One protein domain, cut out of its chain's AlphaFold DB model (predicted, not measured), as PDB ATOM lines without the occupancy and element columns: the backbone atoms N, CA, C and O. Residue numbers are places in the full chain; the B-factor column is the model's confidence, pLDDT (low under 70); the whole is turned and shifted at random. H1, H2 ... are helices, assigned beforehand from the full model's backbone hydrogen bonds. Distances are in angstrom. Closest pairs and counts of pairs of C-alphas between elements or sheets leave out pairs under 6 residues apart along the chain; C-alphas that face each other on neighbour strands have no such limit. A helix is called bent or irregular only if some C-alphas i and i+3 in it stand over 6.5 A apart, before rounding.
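Overview. This is residues 46 to 102 of the 109 residues of a protein of Methanosaeta sp. PtaB.Bin018 (UniProt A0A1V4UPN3). What is the shape? Two helices of equal length, H1 and H2, make a helical hairpin slipped along its length, with the first part of H2 beside H1 and the rest running past it. Residues 46 to 58 form a loop before H1, residues 69 to 74 stick out at the turn, and residues 92 to 102 fold back after H2. What is printed? The printed part has 57 residues, with two named helices in the order H1, H2 and no named strand. The class is all helix, though under half of the residues, 24 of 57, are in named elements. The whole is only just compact, close to loose, with a radius of gyration of the C-alphas of 12.0 A and spans of 32 by 26 by 18 A.

Arrangement. How do the helices stand? H1, residues 59 to 70, and H2, residues 80 to 91, touch and run opposite ways at a shallow tilt of 16 degrees. Where do they come closest? The closest C-alphas are those of Ala 64 and Pro 80, 5.2 A apart. H2 touches H1 with residues 80 to 84 alone, and the centres are 13.6 A apart. What do the backbones show? In H1 and H2 every O i to N i+4 pair is within hydrogen-bond range.

Along the chain. Where is H1? It runs 16.2 A from C-alpha 59 at (-15.406, -31.743, 49.417) to C-alpha 70. Where is H2? It runs 15.6 A, ending with C-alpha 91 at (-18.960, -22.708, 38.287). It is neither bent nor irregular, but only just: C-alphas 88 and 91 are 6.0 A apart.

Size, cuts and confidence. How large is it? The two C-alphas farthest apart, those of Pro 53 and Asp 73, are 33.7 A apart. Is it continuous? The printed part has no cut, and the link from H1 to H2, 9 residues, is short. Where is confidence low? The pLDDT is under 70 in residues 51 to 56, and its mean over the printed part is 87.8.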
ATOM      1  N   SER A  46     -20.096 -40.552  48.422       82.62
ATOM      2  CA  SER A  46     -18.633 -40.567  48.318       82.62
ATOM      3  C   SER A  46     -18.024 -39.454  47.448       82.62
ATOM      4  O   SER A  46     -16.939 -39.002  47.812       82.62
ATOM      5  N   PRO A  47     -18.673 -38.924  46.381       81.94
ATOM      6  CA  PRO A  47     -18.103 -37.819  45.604       81.94
ATOM      7  C   PRO A  47     -17.992 -36.491  46.367       81.94
ATOM      8  O   PRO A  47     -17.266 -35.593  45.932       81.94
ATOM      9  N   LEU A  48     -18.712 -36.349  47.488       86.69
ATOM     10  CA  LEU A  48     -18.618 -35.201  48.396       86.69
ATOM     11  C   LEU A  48     -17.542 -35.392  49.475       86.69
ATOM     12  O   LEU A  48     -17.335 -34.499  50.296       86.69
ATOM     13  N   TRP A  49     -16.855 -36.539  49.490       81.19
ATOM     14  CA  TRP A  49     -15.796 -36.851  50.443       81.19
ATOM     15  C   TRP A  49     -14.403 -36.657  49.832       81.19
ATOM     16  O   TRP A  49     -14.223 -36.654  48.617       81.19
ATOM     17  N   THR A  50     -13.382 -36.520  50.681       71.81
ATOM     18  CA  THR A  50     -11.989 -36.263  50.265       71.81
ATOM     19  C   THR A  50     -11.268 -37.495  49.705       71.81
ATOM     20  O   THR A  50     -10.078 -37.428  49.398       71.81
ATOM     21  N   TYR A  51     -11.955 -38.632  49.573       67.31
ATOM     22  CA  TYR A  51     -11.328 -39.898  49.209       67.31
ATOM     23  C   TYR A  51     -11.136 -40.031  47.690       67.31
ATOM     24  O   TYR A  51     -12.081 -39.951  46.904       67.31
ATOM     25  N   MET A  52      -9.891 -40.257  47.273       59.00
ATOM     26  CA  MET A  52      -9.521 -40.515  45.879       59.00
ATOM     27  C   MET A  52      -9.842 -41.968  45.490       59.00
ATOM     28  O   MET A  52      -9.713 -42.858  46.330       59.00
ATOM     29  N   PRO A  53     -10.245 -42.248  44.236       65.12
ATOM     30  CA  PRO A  53     -10.222 -41.363  43.062       65.12
ATOM     31  C   PRO A  53     -11.494 -40.521  42.859       65.12
ATOM     32  O   PRO A  53     -11.584 -39.775  41.892       65.12
ATOM     33  N   PHE A  54     -12.487 -40.639  43.742       63.22
ATOM     34  CA  PHE A  54     -13.830 -40.085  43.527       63.22
ATOM     35  C   PHE A  54     -14.013 -38.648  44.040       63.22
ATOM     36  O   PHE A  54     -15.099 -38.086  43.906       63.22
ATOM     37  N   SER A  55     -12.959 -38.035  44.586       63.62
ATOM     38  CA  SER A  55     -12.959 -36.637  45.024       63.62
ATOM     39  C   SER A  55     -13.065 -35.706  43.812       63.62
ATOM     40  O   SER A  55     -12.076 -35.283  43.219       63.62
ATOM     41  N   GLY A  56     -14.293 -35.367  43.422       67.25
ATOM     42  CA  GLY A  56     -14.573 -34.456  42.308       67.25
ATOM     43  C   GLY A  56     -14.364 -32.982  42.664       67.25
ATOM     44  O   GLY A  56     -15.177 -32.165  42.254       67.25
ATOM     45  N   CYS A  57     -13.375 -32.654  43.506       76.38
ATOM     46  CA  CYS A  57     -13.140 -31.314  44.073       76.38
ATOM     47  C   CYS A  57     -14.354 -30.695  44.802       76.38
ATOM     48  O   CYS A  57     -14.387 -29.496  45.057       76.38
ATOM     49  N   ARG A  58     -15.333 -31.520  45.194       85.00
ATOM     50  CA  ARG A  58     -16.614 -31.120  45.805       85.00
ATOM     51  C   ARG A  58     -16.632 -31.226  47.337       85.00
ATOM     52  O   ARG A  58     -17.675 -31.051  47.954       85.00
ATOM     53  N   HIS A  59     -15.488 -31.488  47.971       86.94
ATOM     54  CA  HIS A  59     -15.406 -31.743  49.417       86.94
ATOM     55  C   HIS A  59     -15.900 -30.577  50.289       86.94
ATOM     56  O   HIS A  59     -16.415 -30.802  51.379       86.94
ATOM     57  N   PHE A  60     -15.796 -29.333  49.811       90.62
ATOM     58  CA  PHE A  60     -16.302 -28.160  50.530       90.62
ATOM     59  C   PHE A  60     -17.832 -28.183  50.699       90.62
ATOM     60  O   PHE A  60     -18.342 -27.671  51.693       90.62
ATOM     61  N   ILE A  61     -18.565 -28.835  49.787       92.94
ATOM     62  CA  ILE A  61     -20.008 -29.082  49.935       92.94
ATOM     63  C   ILE A  61     -20.241 -30.067  51.082       92.94
ATOM     64  O   ILE A  61     -21.081 -29.821  51.944       92.94
ATOM     65  N   GLY A  62     -19.461 -31.151  51.142       91.94
ATOM     66  CA  GLY A  62     -19.517 -32.099  52.255       91.94
ATOM     67  C   GLY A  62     -19.196 -31.445  53.602       91.94
ATOM     68  O   GLY A  62     -19.897 -31.686  54.583       91.94
ATOM     69  N   LEU A  63     -18.206 -30.546  53.643       93.19
ATOM     70  CA  LEU A  63     -17.893 -29.749  54.833       93.19
ATOM     71  C   LEU A  63     -19.062 -28.852  55.263       93.19
ATOM     72  O   LEU A  63     -19.316 -28.740  56.460       93.19
ATOM     73  N   ALA A  64     -19.797 -28.255  54.319       94.81
ATOM     74  CA  ALA A  64     -20.980 -27.457  54.638       94.81
ATOM     75  C   ALA A  64     -22.083 -28.303  55.301       94.81
ATOM     76  O   ALA A  64     -22.648 -27.882  56.311       94.81
ATOM     77  N   TYR A  65     -22.339 -29.519  54.801       94.69
ATOM     78  CA  TYR A  65     -23.275 -30.452  55.442       94.69
ATOM     79  C   TYR A  65     -22.811 -30.870  56.841       94.69
ATOM     80  O   TYR A  65     -23.599 -30.833  57.782       94.69
ATOM     81  N   LEU A  66     -21.525 -31.193  57.018       94.06
ATOM     82  CA  LEU A  66     -20.973 -31.520  58.338       94.06
ATOM     83  C   LEU A  66     -21.115 -30.356  59.323       94.06
ATOM     84  O   LEU A  66     -21.534 -30.569  60.459       94.06
ATOM     85  N   ALA A  67     -20.814 -29.128  58.897       95.31
ATOM     86  CA  ALA A  67     -20.980 -27.942  59.732       95.31
ATOM     87  C   ALA A  67     -22.438 -27.791  60.197       95.31
ATOM     88  O   ALA A  67     -22.690 -27.619  61.392       95.31
ATOM     89  N   LYS A  68     -23.395 -27.945  59.271       95.44
ATOM     90  CA  LYS A  68     -24.832 -27.876  59.559       95.44
ATOM     91  C   LYS A  68     -25.297 -28.981  60.512       95.44
ATOM     92  O   LYS A  68     -25.996 -28.689  61.478       95.44
ATOM     93  N   TRP A  69     -24.897 -30.231  60.277       95.31
ATOM     94  CA  TRP A  69     -25.310 -31.382  61.088       95.31
ATOM     95  C   TRP A  69     -24.703 -31.397  62.490       95.31
ATOM     96  O   TRP A  69     -25.364 -31.809  63.444       95.31
ATOM     97  N   LEU A  70     -23.442 -30.985  62.627       94.75
ATOM     98  CA  LEU A  70     -22.722 -31.050  63.900       94.75
ATOM     99  C   LEU A  70     -22.967 -29.817  64.773       94.75
ATOM    100  O   LEU A  70     -22.953 -29.927  66.000       94.75
ATOM    101  N   HIS A  71     -23.213 -28.659  64.155       95.69
ATOM    102  CA  HIS A  71     -23.392 -27.388  64.852       95.69
ATOM    103  C   HIS A  71     -24.565 -26.575  64.271       95.69
ATOM    104  O   HIS A  71     -24.369 -25.432  63.844       95.69
ATOM    105  N   PRO A  72     -25.799 -27.115  64.277       94.25
ATOM    106  CA  PRO A  72     -26.955 -26.449  63.670       94.25
ATOM    107  C   PRO A  72     -27.229 -25.070  64.279       94.25
ATOM    108  O   PRO A  72     -27.680 -24.174  63.574       94.25
ATOM    109  N   ASP A  73     -26.898 -24.868  65.560       96.00
ATOM    110  CA  ASP A  73     -27.079 -23.584  66.237       96.00
ATOM    111  C   ASP A  73     -26.101 -22.492  65.794       96.00
ATOM    112  O   ASP A  73     -26.446 -21.312  65.831       96.00
ATOM    113  N   LEU A  74     -24.892 -22.875  65.374       97.12
ATOM    114  CA  LEU A  74     -23.893 -21.936  64.859       97.12
ATOM    115  C   LEU A  74     -24.112 -21.651  63.369       97.12
ATOM    116  O   LEU A  74     -23.834 -20.550  62.907       97.12
ATOM    117  N   PHE A  75     -24.638 -22.629  62.627       95.75
ATOM    118  CA  PHE A  75     -24.814 -22.564  61.174       95.75
ATOM    119  C   PHE A  75     -26.293 -22.564  60.765       95.75
ATOM    120  O   PHE A  75     -26.691 -23.225  59.802       95.75
ATOM    121  N   LYS A  76     -27.130 -21.808  61.485       94.12
ATOM    122  CA  LYS A  76     -28.580 -21.711  61.226       94.12
ATOM    123  C   LYS A  76     -28.892 -21.227  59.811       94.12
ATOM    124  O   LYS A  76     -29.754 -21.807  59.160       94.12
ATOM    125  N   ASP A  77     -28.107 -20.275  59.318       95.44
ATOM    126  CA  ASP A  77     -28.313 -19.640  58.012       95.44
ATOM    127  C   ASP A  77     -27.560 -20.335  56.865       95.44
ATOM    128  O   ASP A  77     -27.722 -19.977  55.700       95.44
ATOM    129  N   LEU A  78     -26.721 -21.336  57.170       95.44
ATOM    130  CA  LEU A  78     -26.025 -22.108  56.145       95.44
ATOM    131  C   LEU A  78     -27.011 -23.056  55.458       95.44
ATOM    132  O   LEU A  78     -27.596 -23.914  56.121       95.44
ATOM    133  N   ASP A  79     -27.131 -22.933  54.140       94.56
ATOM    134  CA  ASP A  79     -27.830 -23.882  53.272       94.56
ATOM    135  C   ASP A  79     -26.797 -24.609  52.385       94.56
ATOM    136  O   ASP A  79     -26.372 -24.085  51.344       94.56
ATOM    137  N   PRO A  80     -26.346 -25.817  52.784       94.00
ATOM    138  CA  PRO A  80     -25.387 -26.596  52.004       94.00
ATOM    139  C   PRO A  80     -25.915 -26.977  50.613       94.00
ATOM    140  O   PRO A  80     -25.130 -27.111  49.667       94.00
ATOM    141  N   ARG A  81     -27.238 -27.129  50.458       92.12
ATOM    142  CA  ARG A  81     -27.870 -27.450  49.175       92.12
ATOM    143  C   ARG A  81     -27.807 -26.258  48.230       92.12
ATOM    144  O   ARG A  81     -27.452 -26.453  47.068       92.12
ATOM    145  N   ALA A  82     -28.059 -25.043  48.713       93.69
ATOM    146  CA  ALA A  82     -27.900 -23.825  47.917       93.69
ATOM    147  C   ALA A  82     -26.444 -23.618  47.470       93.69
ATOM    148  O   ALA A  82     -26.199 -23.285  46.308       93.69
ATOM    149  N   VAL A  83     -25.468 -23.882  48.350       94.12
ATOM    150  CA  VAL A  83     -24.036 -23.846  47.993       94.12
ATOM    151  C   VAL A  83     -23.730 -24.841  46.872       94.12
ATOM    152  O   VAL A  83     -23.070 -24.486  45.892       94.12
ATOM    153  N   HIS A  84     -24.239 -26.071  46.976       92.62
ATOM    154  CA  HIS A  84     -24.045 -27.082  45.941       92.62
ATOM    155  C   HIS A  84     -24.729 -26.693  44.620       92.62
ATOM    156  O   HIS A  84     -24.117 -26.784  43.557       92.62
ATOM    157  N   GLN A  85     -25.963 -26.188  44.678       93.81
ATOM    158  CA  GLN A  85     -26.713 -25.750  43.503       93.81
ATOM    159  C   GLN A  85     -25.991 -24.620  42.761       93.81
ATOM    160  O   GLN A  85     -25.882 -24.643  41.533       93.81
ATOM    161  N   ARG A  86     -25.441 -23.658  43.509       94.44
ATOM    162  CA  ARG A  86     -24.623 -22.577  42.957       94.44
ATOM    163  C   ARG A  86     -23.354 -23.114  42.299       94.44
ATOM    164  O   ARG A  86     -23.024 -22.682  41.200       94.44
ATOM    165  N   TYR A  87     -22.669 -24.071  42.927       92.69
ATOM    166  CA  TYR A  87     -21.489 -24.711  42.339       92.69
ATOM    167  C   TYR A  87     -21.785 -25.332  40.965       92.69
ATOM    168  O   TYR A  87     -21.051 -25.084  40.006       92.69
ATOM    169  N   LEU A  88     -22.876 -26.094  40.853       91.94
ATOM    170  CA  LEU A  88     -23.254 -26.760  39.604       91.94
ATOM    171  C   LEU A  88     -23.620 -25.758  38.498       91.94
ATOM    172  O   LEU A  88     -23.175 -25.918  37.363       91.94
ATOM    173  N   ASN A  89     -24.360 -24.700  38.830       92.75
ATOM    174  CA  ASN A  89     -24.852 -23.753  37.826       92.75
ATOM    175  C   ASN A  89     -23.799 -22.706  37.437       92.75
ATOM    176  O   ASN A  89     -23.534 -22.507  36.257       92.75
ATOM    177  N   GLU A  90     -23.199 -22.024  38.416       93.44
ATOM    178  CA  GLU A  90     -22.318 -20.869  38.177       93.44
ATOM    179  C   GLU A  90     -20.901 -21.295  37.792       93.44
ATOM    180  O   GLU A  90     -20.300 -20.708  36.897       93.44
ATOM    181  N   PHE A  91     -20.365 -22.328  38.449       91.75
ATOM    182  CA  PHE A  91     -18.960 -22.708  38.287       91.75
ATOM    183  C   PHE A  91     -18.762 -23.893  37.343       91.75
ATOM    184  O   PHE A  91     -17.725 -23.977  36.689       91.75
ATOM    185  N   GLN A  92     -19.717 -24.824  37.278       90.69
ATOM    186  CA  GLN A  92     -19.663 -25.950  36.338       90.69
ATOM    187  C   GLN A  92     -20.478 -25.704  35.061       90.69
ATOM    188  O   GLN A  92     -20.274 -26.418  34.081       90.69
ATOM    189  N   GLY A  93     -21.374 -24.708  35.043       92.38
ATOM    190  CA  GLY A  93     -22.201 -24.397  33.873       92.38
ATOM    191  C   GLY A  93     -23.196 -25.503  33.513       92.38
ATOM    192  O   GLY A  93     -23.584 -25.625  32.352       92.38
ATOM    193  N   LEU A  94     -23.571 -26.347  34.478       90.50
ATOM    194  CA  LEU A  94     -24.483 -27.463  34.262       90.50
ATOM    195  C   LEU A  94     -25.927 -27.000  34.445       90.50
ATOM    196  O   LEU A  94     -26.261 -26.358  35.437       90.50
ATOM    197  N   ASP A  95     -26.808 -27.408  33.537       90.00
ATOM    198  CA  ASP A  95     -28.255 -27.309  33.739       90.00
ATOM    199  C   ASP A  95     -28.706 -28.435  34.677       90.00
ATOM    200  O   ASP A  95     -29.277 -29.419  34.227       90.00
ATOM    201  N   TYR A  96     -28.348 -28.384  35.964       86.50
ATOM    202  CA  TYR A  96     -28.627 -29.442  36.941       86.50
ATOM    203  C   TYR A  96     -29.444 -28.917  38.116       86.50
ATOM    204  O   TYR A  96     -28.977 -28.062  38.849       86.50
ATOM    205  N   ASP A  97     -30.633 -29.475  38.344       88.69
ATOM    206  CA  ASP A  97     -31.527 -29.082  39.437       88.69
ATOM    207  C   ASP A  97     -31.509 -30.129  40.564       88.69
ATOM    208  O   ASP A  97     -32.125 -31.193  40.439       88.69
ATOM    209  N   LEU A  98     -30.833 -29.812  41.677       87.62
ATOM    210  CA  LEU A  98     -30.796 -30.655  42.883       87.62
ATOM    211  C   LEU A  98     -32.179 -30.814  43.530       87.62
ATOM    212  O   LEU A  98     -32.360 -31.662  44.399       87.62
ATOM    213  N   GLY A  99     -33.148 -29.973  43.159       84.50
ATOM    214  CA  GLY A  99     -34.573 -30.064  43.479       84.50
ATOM    215  C   GLY A  99     -35.265 -31.275  42.870       84.50
ATOM    216  O   GLY A  99     -36.203 -31.801  43.463       84.50
ATOM    217  N   LYS A 100     -34.798 -31.706  41.697       83.88
ATOM    218  CA  LYS A 100     -35.443 -32.740  40.875       83.88
ATOM    219  C   LYS A 100     -34.620 -34.010  40.785       83.88
ATOM    220  O   LYS A 100     -35.175 -35.088  40.623       83.88
ATOM    221  N   ARG A 101     -33.298 -33.889  40.870       83.75
ATOM    222  CA  ARG A 101     -32.383 -35.015  40.735       83.75
ATOM    223  C   ARG A 101     -31.222 -34.940  41.711       83.75
ATOM    224  O   ARG A 101     -30.780 -33.855  42.067       83.75
ATOM    225  N   GLY A 102     -30.729 -36.103  42.108       79.56
ATOM    226  CA  GLY A 102     -29.612 -36.259  43.024       79.56
ATOM    227  C   GLY A 102     -30.061 -36.517  44.457       79.56
ATOM    228  O   GLY A 102     -30.550 -35.617  45.138       79.56
TER     229      GLY A 102